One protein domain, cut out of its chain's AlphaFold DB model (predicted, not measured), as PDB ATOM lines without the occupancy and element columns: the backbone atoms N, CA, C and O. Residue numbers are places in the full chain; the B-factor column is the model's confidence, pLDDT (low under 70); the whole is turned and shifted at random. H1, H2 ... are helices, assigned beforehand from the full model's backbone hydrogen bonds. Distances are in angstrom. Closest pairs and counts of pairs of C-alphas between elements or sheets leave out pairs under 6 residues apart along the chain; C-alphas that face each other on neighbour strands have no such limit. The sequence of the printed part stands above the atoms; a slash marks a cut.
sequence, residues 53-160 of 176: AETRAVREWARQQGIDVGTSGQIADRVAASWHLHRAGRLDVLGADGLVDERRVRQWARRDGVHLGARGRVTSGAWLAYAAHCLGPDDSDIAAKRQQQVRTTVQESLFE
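This is residues 53 to 160 of the 176 residues of an uncharacterized protein of Streptomyces sp. wa22 (UniProt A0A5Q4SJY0). Two helices, H2 and H4, lie side by side in the middle and run the same way; H1 crosses H2, H3 crosses H4, and long loops join these four helices into a body. From this body the longest helix, H5, reaches out as an arm whose residues 148 to 160 stick out free. The printed part has 108 residues with five named helices, in the order H1, H2, H3, H4, H5, and no named strand; its class is all helix. It is only just compact, close to loose, with a radius of gyration of the C-alphas of 15.6 A, and it is elongated, spanning 56 by 36 by 25 A.

H1 is residues 53 to 64, 16.7 A from first to last C-alpha, beginning at C-alpha 53 (-52.887, 39.158, 35.980). H2 is residues 77 to 87, 15.2 A long, and its centre is 2.0 A from the mean of the C-alphas. H3 is residues 102 to 111, 14.2 A long. H4 is residues 124 to 135, 16.8 A long, beginning at C-alpha 124 (-46.396, 38.021, 18.686). H5 is residues 140 to 160, 31.4 A long, ending at C-alpha 160 (-38.286, 20.990, 59.144).

H1 touches H2 with residues 58 to 62 alone, about perpendicular at 84 degrees; their closest C-alphas, of Val 58 and Trp 83, are 6.2 A apart. H2 touches H4 at a shallow tilt of 19 degrees, the same way, with the closest C-alphas, of Asp 77 and Ser 124, 5.3 A apart. H4 touches H3 with residues 126 to 130 alone, about perpendicular at 81 degrees; the closest C-alphas, of Val 105 and Tyr 130, are 6.3 A apart. H2 and H3 are close but not clearly touching, the C-alphas of Arg 78 and Glu 102 being closest at 7.9 A. H5 touches no helix: it is close to H2 but not clearly touching, with the closest C-alphas, of Arg 87 and Ala 143, 7.8 A apart, and H4 and H5 meet only through their link. H1 is apart from H3, H4 and H5, and H3 is apart from H5. In H1, H2, H3 and H4 every O i to N i+4 pair is within hydrogen-bond range; in H5 15 of 17 are.

The C-alphas farthest apart, of Arg 119 and Glu 160, are 56.6 A apart. Without residues 148 to 160 the body spans 34 by 33 by 25 A. The printed part has no cut. The links H1 to H2, H2 to H3 and H3 to H4 are long; H4 to H5 is tight. The mean pLDDT of the printed part is 80.2; residue 72 and residues 137 to 160 are under 70.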
ATOM      1  N   ALA A  53     -53.499  40.057  35.009       84.12
ATOM      2  CA  ALA A  53     -52.887  39.158  35.980       84.12
ATOM      3  C   ALA A  53     -51.641  38.467  35.405       84.12
ATOM      4  O   ALA A  53     -50.585  38.503  36.033       84.12
ATOM      5  N   GLU A  54     -51.729  37.923  34.189       84.06
ATOM      6  CA  GLU A  54     -50.581  37.320  33.500       84.06
ATOM      7  C   GLU A  54     -49.493  38.349  33.225       84.06
ATOM      8  O   GLU A  54     -48.330  38.110  33.518       84.06
ATOM      9  N   THR A  55     -49.868  39.542  32.764       86.38
ATOM     10  CA  THR A  55     -48.932  40.653  32.553       86.38
ATOM     11  C   THR A  55     -48.163  40.977  33.843       86.38
ATOM     12  O   THR A  55     -46.942  41.144  33.829       86.38
ATOM     13  N   ARG A  56     -48.846  41.028  34.995       87.75
ATOM     14  CA  ARG A  56     -48.190  41.245  36.292       87.75
ATOM     15  C   ARG A  56     -47.239  40.100  36.649       87.75
ATOM     16  O   ARG A  56     -46.114  40.377  37.058       87.75
ATOM     17  N   ALA A  57     -47.662  38.851  36.454       89.06
ATOM     18  CA  ALA A  57     -46.846  37.670  36.726       89.06
ATOM     19  C   ALA A  57     -45.587  37.617  35.843       89.06
ATOM     20  O   ALA A  57     -44.495  37.364  36.344       89.06
ATOM     21  N   VAL A  58     -45.715  37.933  34.550       89.56
ATOM     22  CA  VAL A  58     -44.587  37.994  33.610       89.56
ATOM     23  C   VAL A  58     -43.592  39.079  34.027       89.56
ATOM     24  O   VAL A  58     -42.391  38.835  34.014       89.56
ATOM     25  N   ARG A  59     -44.056  40.265  34.448       89.69
ATOM     26  CA  ARG A  59     -43.163  41.332  34.946       89.69
ATOM     27  C   ARG A  59     -42.454  40.954  36.236       89.69
ATOM     28  O   ARG A  59     -41.304  41.322  36.443       89.69
ATOM     29  N   GLU A  60     -43.150  40.288  37.144       90.31
ATOM     30  CA  GLU A  60     -42.548  39.816  38.384       90.31
ATOM     31  C   GLU A  60     -41.470  38.771  38.114       90.31
ATOM     32  O   GLU A  60     -40.351  38.928  38.597       90.31
ATOM     33  N   TRP A  61     -41.767  37.793  37.261       90.81
ATOM     34  CA  TRP A  61     -40.784  36.821  36.797       90.81
ATOM     35  C   TRP A  61     -39.595  37.492  36.105       90.81
ATOM     36  O   TRP A  61     -38.453  37.207  36.445       90.81
ATOM     37  N   ALA A  62     -39.838  38.434  35.192       90.19
ATOM     38  CA  ALA A  62     -38.765  39.125  34.486       90.19
ATOM     39  C   ALA A  62     -37.830  39.876  35.450       90.19
ATOM     40  O   ALA A  62     -36.614  39.778  35.317       90.19
ATOM     41  N   ARG A  63     -38.379  40.529  36.488       89.56
ATOM     42  CA  ARG A  63     -37.579  41.155  37.557       89.56
ATOM     43  C   ARG A  63     -36.748  40.141  38.345       89.56
ATOM     44  O   ARG A  63     -35.603  40.438  38.664       89.56
ATOM     45  N   GLN A  64     -37.291  38.957  38.635       88.62
ATOM     46  CA  GLN A  64     -36.550  37.880  39.315       88.62
ATOM     47  C   GLN A  64     -35.395  37.340  38.458       88.62
ATOM     48  O   GLN A  64     -34.361  36.967  38.998       88.62
ATOM     49  N   GLN A  65     -35.560  37.328  37.135       84.75
ATOM     50  CA  GLN A  65     -34.530  36.911  36.179       84.75
ATOM     51  C   GLN A  65     -33.530  38.029  35.831       84.75
ATOM     52  O   GLN A  65     -32.622  37.809  35.036       84.75
ATOM     53  N   GLY A  66     -33.696  39.239  36.379       86.69
ATOM     54  CA  GLY A  66     -32.860  40.393  36.031       86.69
ATOM     55  C   GLY A  66     -33.084  40.925  34.609       86.69
ATOM     56  O   GLY A  66     -32.234  41.637  34.079       86.69
ATOM     57  N   ILE A  67     -34.214  40.591  33.978       87.56
ATOM     58  CA  ILE A  67     -34.593  41.086  32.653       87.56
ATOM     59  C   ILE A  67     -35.216  42.474  32.818       87.56
ATOM     60  O   ILE A  67     -36.218  42.635  33.521       87.56
ATOM     61  N   ASP A  68     -34.648  43.470  32.136       83.88
ATOM     62  CA  ASP A  68     -35.183  44.830  32.147       83.88
ATOM     63  C   ASP A  68     -36.522  44.884  31.398       83.88
ATOM     64  O   ASP A  68     -36.608  44.678  30.183       83.88
ATOM     65  N   VAL A  69     -37.596  45.124  32.148       84.12
ATOM     66  CA  VAL A  69     -38.947  45.299  31.617       84.12
ATOM     67  C   VAL A  69     -39.481  46.608  32.162       84.12
ATOM     68  O   VAL A  69     -39.597  46.785  33.375       84.12
ATOM     69  N   GLY A  70     -39.844  47.512  31.253       77.69
ATOM     70  CA  GLY A  70     -40.354  48.829  31.609       77.69
ATOM     71  C   GLY A  70     -41.506  48.772  32.618       77.69
ATOM     72  O   GLY A  70     -42.407  47.930  32.544       77.69
ATOM     73  N   THR A  71     -41.501  49.716  33.558       71.94
ATOM     74  CA  THR A  71     -42.476  49.814  34.658       71.94
ATOM     75  C   THR A  71     -43.914  50.001  34.162       71.94
ATOM     76  O   THR A  71     -44.875  49.600  34.823       71.94
ATOM     77  N   SER A  72     -44.086  50.573  32.970       67.56
ATOM     78  CA  SER A  72     -45.376  50.817  32.327       67.56
ATOM     79  C   SER A  72     -45.307  50.433  30.849       67.56
ATOM     80  O   SER A  72     -44.283  50.647  30.207       67.56
ATOM     81  N   GLY A  73     -46.392  49.866  30.317       77.25
ATOM     82  CA  GLY A  73     -46.493  49.483  28.905       77.25
ATOM     83  C   GLY A  73     -46.642  47.987  28.621       77.25
ATOM     84  O   GLY A  73     -46.770  47.150  29.522       77.25
ATOM     85  N   GLN A  74     -46.681  47.677  27.328       78.31
ATOM     86  CA  GLN A  74     -46.805  46.320  26.810       78.31
ATOM     87  C   GLN A  74     -45.509  45.542  27.059       78.31
ATOM     88  O   GLN A  74     -44.410  46.063  26.875       78.31
ATOM     89  N   ILE A  75     -45.645  44.291  27.492       84.19
ATOM     90  CA  ILE A  75     -44.504  43.391  27.655       84.19
ATOM     91  C   ILE A  75     -44.053  42.932  26.273       84.19
ATOM     92  O   ILE A  75     -44.886  42.640  25.418       84.19
ATOM     93  N   ALA A  76     -42.741  42.853  26.060       86.19
ATOM     94  CA  ALA A  76     -42.204  42.301  24.829       86.19
ATOM     95  C   ALA A  76     -42.664  40.845  24.643       86.19
ATOM     96  O   ALA A  76     -42.514  40.017  25.542       86.19
ATOM     97  N   ASP A  77     -43.166  40.513  23.453       87.50
ATOM     98  CA  ASP A  77     -43.734  39.187  23.165       87.50
ATOM     99  C   ASP A  77     -42.731  38.048  23.400       87.50
ATOM    100  O   ASP A  77     -43.095  36.973  23.873       87.50
ATOM    101  N   ARG A  78     -41.440  38.319  23.158       91.06
ATOM    102  CA  ARG A  78     -40.327  37.414  23.479       91.06
ATOM    103  C   ARG A  78     -40.303  37.044  24.966       91.06
ATOM    104  O   ARG A  78     -40.114  35.878  25.302       91.06
ATOM    105  N   VAL A  79     -40.500  38.019  25.854       89.81
ATOM    106  CA  VAL A  79     -40.498  37.827  27.315       89.81
ATOM    107  C   VAL A  79     -41.730  37.031  27.735       89.81
ATOM    108  O   VAL A  79     -41.607  36.094  28.517       89.81
ATOM    109  N   ALA A  80     -42.899  37.334  27.165       89.69
ATOM    110  CA  ALA A  80     -44.120  36.576  27.427       89.69
ATOM    111  C   ALA A  80     -43.995  35.101  27.006       89.69
ATOM    112  O   ALA A  80     -44.271  34.209  27.805       89.69
ATOM    113  N   ALA A  81     -43.516  34.824  25.789       89.44
ATOM    114  CA  ALA A  81     -43.300  33.455  25.317       89.44
ATOM    115  C   ALA A  81     -42.271  32.696  26.174       89.44
ATOM    116  O   ALA A  81     -42.479  31.530  26.508       89.44
ATOM    117  N   SER A  82     -41.199  33.375  26.589       91.81
ATOM    118  CA  SER A  82     -40.187  32.794  27.481       91.81
ATOM    119  C   SER A  82     -40.769  32.464  28.860       91.81
ATOM    120  O   SER A  82     -40.521  31.382  29.385       91.81
ATOM    121  N   TRP A  83     -41.616  33.340  29.412       90.88
ATOM    122  CA  TRP A  83     -42.331  33.081  30.663       90.88
ATOM    123  C   TRP A  83     -43.256  31.863  30.567       90.88
ATOM    124  O   TRP A  83     -43.297  31.059  31.497       90.88
ATOM    125  N   HIS A  84     -43.966  31.679  29.448       89.50
ATOM    126  CA  HIS A  84     -44.811  30.497  29.245       89.50
ATOM    127  C   HIS A  84     -43.994  29.197  29.267       89.50
ATOM    128  O   HIS A  84     -44.386  28.244  29.943       89.50
ATOM    129  N   LEU A  85     -42.835  29.173  28.604       89.00
ATOM    130  CA  LEU A  85     -41.931  28.018  28.619       89.00
ATOM    131  C   LEU A  85     -41.324  27.775  30.002       89.00
ATOM    132  O   LEU A  85     -41.287  26.638  30.469       89.00
ATOM    133  N   HIS A  86     -40.925  28.841  30.698       89.56
ATOM    134  CA  HIS A  86     -40.441  28.757  32.072       89.56
ATOM    135  C   HIS A  86     -41.513  28.193  33.010       89.56
ATOM    136  O   HIS A  86     -41.243  27.300  33.813       89.56
ATOM    137  N   ARG A  87     -42.758  28.667  32.892       88.06
ATOM    138  CA  ARG A  87     -43.892  28.138  33.657       88.06
ATOM    139  C   ARG A  87     -44.131  26.661  33.332       88.06
ATOM    140  O   ARG A  87     -44.435  25.886  34.225       88.06
ATOM    141  N   ALA A  88     -43.928  26.231  32.098       85.00
ATOM    142  CA  ALA A  88     -44.029  24.817  31.770       85.00
ATOM    143  C   ALA A  88     -42.807  23.972  32.188       85.00
ATOM    144  O   ALA A  88     -42.795  22.764  31.981       85.00
ATOM    145  N   GLY A  89     -41.759  24.582  32.753       86.69
ATOM    146  CA  GLY A  89     -40.516  23.888  33.099       86.69
ATOM    147  C   GLY A  89     -39.644  23.523  31.892       86.69
ATOM    148  O   GLY A  89     -38.691  22.760  32.041       86.69
ATOM    149  N   ARG A  90     -39.936  24.076  30.709       84.94
ATOM    150  CA  ARG A  90     -39.174  23.881  29.466       84.94
ATOM    151  C   ARG A  90     -38.024  24.879  29.362       84.94
ATOM    152  O   ARG A  90     -37.996  25.760  28.505       84.94
ATOM    153  N   LEU A  91     -37.084  24.750  30.296       87.94
ATOM    154  CA  LEU A  91     -35.882  25.589  30.371       87.94
ATOM    155  C   LEU A  91     -34.823  25.195  29.329       87.94
ATOM    156  O   LEU A  91     -33.956  25.998  29.011       87.94
ATOM    157  N   ASP A  92     -34.927  23.994  28.757       87.75
ATOM    158  CA  ASP A  92     -34.070  23.461  27.688       87.75
ATOM    159  C   ASP A  92     -34.117  24.293  26.397       87.75
ATOM    160  O   ASP A  92     -33.167  24.319  25.611       87.75
ATOM    161  N   VAL A  93     -35.237  24.980  26.175       87.38
ATOM    162  CA  VAL A  93     -35.476  25.796  24.980       87.38
ATOM    163  C   VAL A  93     -35.017  27.246  25.175       87.38
ATOM    164  O   VAL A  93     -34.846  27.980  24.196       87.38
ATOM    165  N   LEU A  94     -34.815  27.667  26.425       89.81
ATOM    166  CA  LEU A  94     -34.362  29.012  26.763       89.81
ATOM    167  C   LEU A  94     -32.849  29.136  26.541       89.81
ATOM    168  O   LEU A  94     -32.090  28.178  26.685       89.81
ATOM    169  N   GLY A  95     -32.411  30.326  26.141       87.44
ATOM    170  CA  GLY A  95     -30.999  30.663  26.037       87.44
ATOM    171  C   GLY A  95     -30.352  30.881  27.405       87.44
ATOM    172  O   GLY A  95     -31.007  30.850  28.446       87.44
ATOM    173  N   ALA A  96     -29.049  31.168  27.394       85.25
ATOM    174  CA  ALA A  96     -28.301  31.527  28.603       85.25
ATOM    175  C   ALA A  96     -28.822  32.817  29.271       85.25
ATOM    176  O   ALA A  96     -28.613  33.024  30.461       85.25
ATOM    177  N   ASP A  97     -29.517  33.664  28.511       85.75
ATOM    178  CA  ASP A  97     -30.209  34.870  28.972       85.75
ATOM    179  C   ASP A  97     -31.596  34.580  29.580       85.75
ATOM    180  O   ASP A  97     -32.331  35.511  29.901       85.75
ATOM    181  N   GLY A  98     -31.991  33.306  29.703       86.31
ATOM    182  CA  GLY A  98     -33.316  32.911  30.194       86.31
ATOM    183  C   GLY A  98     -34.453  33.258  29.226       86.31
ATOM    184  O   GLY A  98     -35.628  33.187  29.591       86.31
ATOM    185  N   LEU A  99     -34.121  33.631  27.986       91.25
ATOM    186  CA  LEU A  99     -35.072  34.035  26.960       91.25
ATOM    187  C   LEU A  99     -34.968  33.132  25.735       91.25
ATOM    188  O   LEU A  99     -33.914  32.606  25.391       91.25
ATOM    189  N   VAL A 100     -36.071  32.989  25.011       91.62
ATOM    190  CA  VAL A 100     -36.069  32.269  23.735       91.62
ATOM    191  C   VAL A 100     -35.245  33.042  22.704       91.62
ATOM    192  O   VAL A 100     -35.447  34.243  22.521       91.62
ATOM    193  N   ASP A 101     -34.339  32.369  21.995       92.06
ATOM    194  CA  ASP A 101     -33.574  32.974  20.899       92.06
ATOM    195  C   ASP A 101     -34.470  33.233  19.674       92.06
ATOM    196  O   ASP A 101     -35.069  32.316  19.105       92.06
ATOM    197  N   GLU A 102     -34.520  34.487  19.216       92.06
ATOM    198  CA  GLU A 102     -35.266  34.886  18.018       92.06
ATOM    199  C   GLU A 102     -34.827  34.110  16.772       92.06
ATOM    200  O   GLU A 102     -35.651  33.800  15.910       92.06
ATOM    201  N   ARG A 103     -33.539  33.762  16.659       92.25
ATOM    202  CA  ARG A 103     -33.031  32.988  15.519       92.25
ATOM    203  C   ARG A 103     -33.670  31.606  15.459       92.25
ATOM    204  O   ARG A 103     -34.051  31.188  14.366       92.25
ATOM    205  N   ARG A 104     -33.843  30.943  16.610       91.50
ATOM    206  CA  ARG A 104     -34.520  29.640  16.695       91.50
ATOM    207  C   ARG A 104     -35.977  29.754  16.275       91.50
ATOM    208  O   ARG A 104     -36.409  28.991  15.417       91.50
ATOM    209  N   VAL A 105     -36.697  30.757  16.780       92.81
ATOM    210  CA  VAL A 105     -38.103  30.984  16.401       92.81
ATOM    211  C   VAL A 105     -38.238  31.275  14.913       92.81
ATOM    212  O   VAL A 105     -39.109  30.726  14.247       92.81
ATOM    213  N   ARG A 106     -37.342  32.088  14.346       93.06
ATOM    214  CA  ARG A 106     -37.354  32.397  12.913       93.06
ATOM    215  C   ARG A 106     -37.041  31.171  12.056       93.06
ATOM    216  O   ARG A 106     -37.649  31.004  11.001       93.06
ATOM    217  N   GLN A 107     -36.086  30.342  12.469       93.88
ATOM    218  CA  GLN A 107     -35.736  29.111  11.759       93.88
ATOM    219  C   GLN A 107     -36.887  28.105  11.804       93.88
ATOM    220  O   GLN A 107     -37.269  27.583  10.760       93.88
ATOM    221  N   TRP A 108     -37.467  27.894  12.987       94.06
ATOM    222  CA  TRP A 108     -38.661  27.078  13.175       94.06
ATOM    223  C   TRP A 108     -39.819  27.573  12.305       94.06
ATOM    224  O   TRP A 108     -40.363  26.805  11.522       94.06
ATOM    225  N   ALA A 109     -40.123  28.871  12.342       93.25
ATOM    226  CA  ALA A 109     -41.223  29.440  11.574       93.25
ATOM    227  C   ALA A 109     -41.046  29.249  10.059       93.25
ATOM    228  O   ALA A 109     -42.007  28.968   9.353       93.25
ATOM    229  N   ARG A 110     -39.811  29.350   9.551       91.75
ATOM    230  CA  ARG A 110     -39.509  29.068   8.137       91.75
ATOM    231  C   ARG A 110     -39.687  27.595   7.779       91.75
ATOM    232  O   ARG A 110     -40.123  27.310   6.671       91.75
ATOM    233  N   ARG A 111     -39.322  26.687   8.685       93.19
ATOM    234  CA  ARG A 111     -39.434  25.238   8.485       93.19
ATOM    235  C   ARG A 111     -40.893  24.777   8.514       93.19
ATOM    236  O   ARG A 111     -41.295  24.014   7.647       93.19
ATOM    237  N   ASP A 112     -41.666  25.278   9.470       90.12
ATOM    238  CA  ASP A 112     -43.046  24.851   9.733       90.12
ATOM    239  C   ASP A 112     -44.081  25.708   8.968       90.12
ATOM    240  O   ASP A 112     -45.286  25.532   9.122       90.12
ATOM    241  N   GLY A 113     -43.628  26.652   8.133       88.75
ATOM    242  CA  GLY A 113     -44.499  27.492   7.304       88.75
ATOM    243  C   GLY A 113     -45.299  28.544   8.083       88.75
ATOM    244  O   GLY A 113     -46.306  29.049   7.586       88.75
ATOM    245  N   VAL A 114     -44.866  28.900   9.294       90.75
ATOM    246  CA  VAL A 114     -45.537  29.895  10.138       90.75
ATOM    247  C   VAL A 114     -45.314  31.299   9.586       90.75
ATOM    248  O   VAL A 114     -44.199  31.697   9.238       90.75
ATOM    249  N   HIS A 115     -46.392  32.082   9.530       88.50
ATOM    250  CA  HIS A 115     -46.354  33.427   8.974       88.50
ATOM    251  C   HIS A 115     -45.495  34.372   9.828       88.50
ATOM    252  O   HIS A 115     -45.795  34.656  10.989       88.50
ATOM    253  N   LEU A 116     -44.437  34.903   9.217       90.88
ATOM    254  CA  LEU A 116     -43.621  35.978   9.772       90.88
ATOM    255  C   LEU A 116     -44.080  37.327   9.219       90.88
ATOM    256  O   LEU A 116     -44.571  37.429   8.096       90.88
ATOM    257  N   GLY A 117     -43.866  38.385   9.996       87.00
ATOM    258  CA  GLY A 117     -44.187  39.744   9.589       87.00
ATOM    259  C   GLY A 117     -43.269  40.256   8.477       87.00
ATOM    260  O   GLY A 117     -42.305  39.606   8.056       87.00
ATOM    261  N   ALA A 118     -43.534  41.486   8.031       86.88
ATOM    262  CA  ALA A 118     -42.737  42.143   7.001       86.88
ATOM    263  C   ALA A 118     -41.232  42.082   7.324       86.88
ATOM    264  O   ALA A 118     -40.811  42.372   8.447       86.88
ATOM    265  N   ARG A 119     -40.422  41.722   6.318       86.12
ATOM    266  CA  ARG A 119     -38.963  41.521   6.433       86.12
ATOM    267  C   ARG A 119     -38.545  40.391   7.390       86.12
ATOM    268  O   ARG A 119     -37.443  40.425   7.927       86.12
ATOM    269  N   GLY A 120     -39.400  39.391   7.611       85.38
ATOM    270  CA  GLY A 120     -39.075  38.238   8.459       85.38
ATOM    271  C   GLY A 120     -39.026  38.567   9.952       85.38
ATOM    272  O   GLY A 120     -38.334  37.882  10.709       85.38
ATOM    273  N   ARG A 121     -39.733  39.626  10.368       87.88
ATOM    274  CA  ARG A 121     -39.917  39.969  11.781       87.88
ATOM    275  C   ARG A 121     -40.757  38.894  12.460       87.88
ATOM    276  O   ARG A 121     -41.803  38.509  11.937       87.88
ATOM    277  N   VAL A 122     -40.315  38.441  13.625       90.50
ATOM    278  CA  VAL A 122     -41.095  37.506  14.437       90.50
ATOM    279  C   VAL A 122     -42.255  38.273  15.065       90.50
ATOM    280  O   VAL A 122     -42.049  39.260  15.769       90.50
ATOM    281  N   THR A 123     -43.476  37.863  14.737       89.62
ATOM    282  CA  THR A 123     -44.712  38.451  15.263       89.62
ATOM    283  C   THR A 123     -45.040  37.860  16.629       89.62
ATOM    284  O   THR A 123     -44.567  36.775  16.968       89.62
ATOM    285  N   SER A 124     -45.894  38.532  17.402       84.56
ATOM    286  CA  SER A 124     -46.396  38.021  18.686       84.56
ATOM    287  C   SER A 124     -46.996  36.619  18.540       84.56
ATOM    288  O   SER A 124     -46.691  35.726  19.326       84.56
ATOM    289  N   GLY A 125     -47.772  36.400  17.471       86.19
ATOM    290  CA  GLY A 125     -48.335  35.091  17.140       86.19
ATOM    291  C   GLY A 125     -47.263  34.025  16.908       86.19
ATOM    292  O   GLY A 125     -47.385  32.928  17.439       86.19
ATOM    293  N   ALA A 126     -46.174  34.342  16.199       90.38
ATOM    294  CA  ALA A 126     -45.076  33.397  15.986       90.38
ATOM    295  C   ALA A 126     -44.321  33.053  17.285       90.38
ATOM    296  O   ALA A 126     -43.936  31.902  17.471       90.38
ATOM    297  N   TRP A 127     -44.145  34.009  18.203       91.38
ATOM    298  CA  TRP A 127     -43.547  33.744  19.519       91.38
ATOM    299  C   TRP A 127     -44.396  32.786  20.362       91.38
ATOM    300  O   TRP A 127     -43.867  31.831  20.932       91.38
ATOM    301  N   LEU A 128     -45.709  33.020  20.421       87.56
ATOM    302  CA  LEU A 128     -46.630  32.169  21.179       87.56
ATOM    303  C   LEU A 128     -46.817  30.798  20.528       87.56
ATOM    304  O   LEU A 128     -46.825  29.791  21.230       87.56
ATOM    305  N   ALA A 129     -46.909  30.744  19.200       89.25
ATOM    306  CA  ALA A 129     -47.007  29.487  18.469       89.25
ATOM    307  C   ALA A 129     -45.738  28.638  18.645       89.25
ATOM    308  O   ALA A 129     -45.841  27.426  18.803       89.25
ATOM    309  N   TYR A 130     -44.557  29.262  18.702       90.00
ATOM    310  CA  TYR A 130     -43.316  28.559  19.026       90.00
ATOM    311  C   TYR A 130     -43.330  28.006  20.449       90.00
ATOM    312  O   TYR A 130     -42.953  26.855  20.662       90.00
ATOM    313  N   ALA A 131     -43.787  28.803  21.423       89.69
ATOM    314  CA  ALA A 131     -43.937  28.324  22.790       89.69
ATOM    315  C   ALA A 131     -44.875  27.108  22.827       89.69
ATOM    316  O   ALA A 131     -44.469  26.058  23.306       89.69
ATOM    317  N   ALA A 132     -46.062  27.200  22.224       88.81
ATOM    318  CA  ALA A 132     -47.015  26.093  22.132       88.81
ATOM    319  C   ALA A 132     -46.436  24.854  21.423       88.81
ATOM    320  O   ALA A 132     -46.624  23.739  21.898       88.81
ATOM    321  N   HIS A 133     -45.676  25.037  20.337       89.31
ATOM    322  CA  HIS A 133     -44.987  23.943  19.644       89.31
ATOM    323  C   HIS A 133     -44.005  23.210  20.561       89.31
ATOM    324  O   HIS A 133     -43.947  21.985  20.550       89.31
ATOM    325  N   CYS A 134     -43.256  23.950  21.379       87.31
ATOM    326  CA  CYS A 134     -42.309  23.358  22.318       87.31
ATOM    327  C   CYS A 134     -43.004  22.643  23.475       87.31
ATOM    328  O   CYS A 134     -42.435  21.696  24.006       87.31
ATOM    329  N   LEU A 135     -44.198  23.089  23.870       83.88
ATOM    330  CA  LEU A 135     -44.995  22.428  24.902       83.88
ATOM    331  C   LEU A 135     -45.636  21.132  24.408       83.88
ATOM    332  O   LEU A 135     -45.952  20.281  25.225       83.88
ATOM    333  N   GLY A 136     -45.829  20.971  23.096       76.44
ATOM    334  CA  GLY A 136     -46.535  19.822  22.542       76.44
ATOM    335  C   GLY A 136     -47.966  19.663  23.098       76.44
ATOM    336  O   GLY A 136     -48.395  20.366  24.012       76.44
ATOM    337  N   PRO A 137     -48.763  18.749  22.533       61.12
ATOM    338  CA  PRO A 137     -50.044  18.369  23.124       61.12
ATOM    339  C   PRO A 137     -49.880  17.501  24.389       61.12
ATOM    340  O   PRO A 137     -50.762  17.517  25.242       61.12
ATOM    341  N   ASP A 138     -48.748  16.805  24.544       54.47
ATOM    342  CA  ASP A 138     -48.569  15.751  25.555       54.47
ATOM    343  C   ASP A 138     -47.897  16.208  26.873       54.47
ATOM    344  O   ASP A 138     -48.042  15.538  27.895       54.47
ATOM    345  N   ASP A 139     -47.197  17.355  26.920       51.84
ATOM    346  CA  ASP A 139     -46.411  17.743  28.118       51.84
ATOM    347  C   ASP A 139     -47.187  18.582  29.155       51.84
ATOM    348  O   ASP A 139     -46.661  18.893  30.234       51.84
ATOM    349  N   SER A 140     -48.448  18.929  28.877       53.88
ATOM    350  CA  SER A 140     -49.300  19.712  29.790       53.88
ATOM    351  C   SER A 140     -49.463  19.034  31.163       53.88
ATOM    352  O   SER A 140     -49.510  19.715  32.192       53.88
ATOM    353  N   ASP A 141     -49.458  17.698  31.197       51.94
ATOM    354  CA  ASP A 141     -49.593  16.895  32.420       51.94
ATOM    355  C   ASP A 141     -48.289  16.755  33.229       51.94
ATOM    356  O   ASP A 141     -48.321  16.545  34.447       51.94
ATOM    357  N   ILE A 142     -47.120  16.891  32.594       52.44
ATOM    358  CA  ILE A 142     -45.811  16.726  33.252       52.44
ATOM    359  C   ILE A 142     -45.345  18.048  33.879       52.44
ATOM    360  O   ILE A 142     -44.816  18.066  34.997       52.44
ATOM    361  N   ALA A 143     -45.603  19.170  33.203       51.19
ATOM    362  CA  ALA A 143     -45.293  20.510  33.695       51.19
ATOM    363  C   ALA A 143     -46.047  20.851  34.995       51.19
ATOM    364  O   ALA A 143     -45.458  21.383  35.943       51.19
ATOM    365  N   ALA A 144     -47.330  20.481  35.076       52.47
ATOM    366  CA  ALA A 144     -48.154  20.682  36.267       52.47
ATOM    367  C   ALA A 144     -47.611  19.914  37.487       52.47
ATOM    368  O   ALA A 144     -47.538  20.461  38.591       52.47
ATOM    369  N   LYS A 145     -47.138  18.675  37.288       51.47
ATOM    370  CA  LYS A 145     -46.575  17.840  38.362       51.47
ATOM    371  C   LYS A 145     -45.251  18.388  38.907       51.47
ATOM    372  O   LYS A 145     -45.028  18.349  40.116       51.47
ATOM    373  N   ARG A 146     -44.394  18.961  38.055       53.09
ATOM    374  CA  ARG A 146     -43.098  19.525  38.484       53.09
ATOM    375  C   ARG A 146     -43.228  20.833  39.266       53.09
ATOM    376  O   ARG A 146     -42.510  21.019  40.246       53.09
ATOM    377  N   GLN A 147     -44.162  21.714  38.902       53.62
ATOM    378  CA  GLN A 147     -44.412  22.938  39.679       53.62
ATOM    379  C   GLN A 147     -44.982  22.651  41.075       53.62
ATOM    380  O   GLN A 147     -44.669  23.373  42.025       53.62
ATOM    381  N   GLN A 148     -45.785  21.590  41.212       54.94
ATOM    382  CA  GLN A 148     -46.258  21.121  42.513       54.94
ATOM    383  C   GLN A 148     -45.082  20.640  43.379       54.94
ATOM    384  O   GLN A 148     -45.012  20.999  44.549       54.94
ATOM    385  N   GLN A 149     -44.127  19.910  42.789       54.53
ATOM    386  CA  GLN A 149     -42.972  19.342  43.494       54.53
ATOM    387  C   GLN A 149     -42.032  20.410  44.075       54.53
ATOM    388  O   GLN A 149     -41.635  20.320  45.231       54.53
ATOM    389  N   VAL A 150     -41.730  21.474  43.321       56.00
ATOM    390  CA  VAL A 150     -40.898  22.582  43.834       56.00
ATOM    391  C   VAL A 150     -41.614  23.328  44.968       56.00
ATOM    392  O   VAL A 150     -40.985  23.722  45.949       56.00
ATOM    393  N   ARG A 151     -42.944  23.481  44.883       50.94
ATOM    394  CA  ARG A 151     -43.751  24.085  45.955       50.94
ATOM    395  C   ARG A 151     -43.789  23.232  47.221       50.94
ATOM    396  O   ARG A 151     -43.708  23.799  48.307       50.94
ATOM    397  N   THR A 152     -43.886  21.910  47.099       55.66
ATOM    398  CA  THR A 152     -43.881  21.010  48.262       55.66
ATOM    399  C   THR A 152     -42.510  20.939  48.921       55.66
ATOM    400  O   THR A 152     -42.444  20.984  50.141       55.66
ATOM    401  N   THR A 153     -41.412  20.949  48.158       53.12
ATOM    402  CA  THR A 153     -40.060  20.916  48.745       53.12
ATOM    403  C   THR A 153     -39.718  22.201  49.507       53.12
ATOM    404  O   THR A 153     -39.091  22.140  50.561       53.12
ATOM    405  N   VAL A 154     -40.181  23.369  49.042       58.19
ATOM    406  CA  VAL A 154     -40.034  24.623  49.808       58.19
ATOM    407  C   VAL A 154     -40.911  24.614  51.069       58.19
ATOM    408  O   VAL A 154     -40.505  25.161  52.091       58.19
ATOM    409  N   GLN A 155     -42.082  23.966  51.042       52.59
ATOM    410  CA  GLN A 155     -42.931  23.823  52.231       52.59
ATOM    411  C   GLN A 155     -42.375  22.826  53.256       52.59
ATOM    412  O   GLN A 155     -42.410  23.125  54.445       52.59
ATOM    413  N   GLU A 156     -41.831  21.684  52.829       51.22
ATOM    414  CA  GLU A 156     -41.208  20.707  53.734       51.22
ATOM    415  C   GLU A 156     -39.920  21.248  54.362       51.22
ATOM    416  O   GLU A 156     -39.722  21.092  55.564       51.22
ATOM    417  N   SER A 157     -39.101  21.981  53.601       54.50
ATOM    418  CA  SER A 157     -37.916  22.661  54.142       54.50
ATOM    419  C   SER A 157     -38.277  23.739  55.175       54.50
ATOM    420  O   SER A 157     -37.548  23.937  56.148       54.50
ATOM    421  N   LEU A 158     -39.428  24.402  55.016       52.28
ATOM    422  CA  LEU A 158     -39.938  25.360  55.999       52.28
ATOM    423  C   LEU A 158     -40.553  24.665  57.231       52.28
ATOM    424  O   LEU A 158     -40.543  25.230  58.322       52.28
ATOM    425  N   PHE A 159     -41.072  23.443  57.073       52.88
ATOM    426  CA  PHE A 159     -41.645  22.648  58.161       52.88
ATOM    427  C   PHE A 159     -40.565  21.940  59.001       52.88
ATOM    428  O   PHE A 159     -40.727  21.808  60.213       52.88
ATOM    429  N   GLU A 160     -39.428  21.556  58.407       53.09
ATOM    430  CA  GLU A 160     -38.286  20.990  59.144       53.09
ATOM    431  C   GLU A 160     -37.615  21.991  60.094       53.09
ATOM    432  O   GLU A 160     -37.172  21.596  61.169       53.09
TER     433      GLU A 160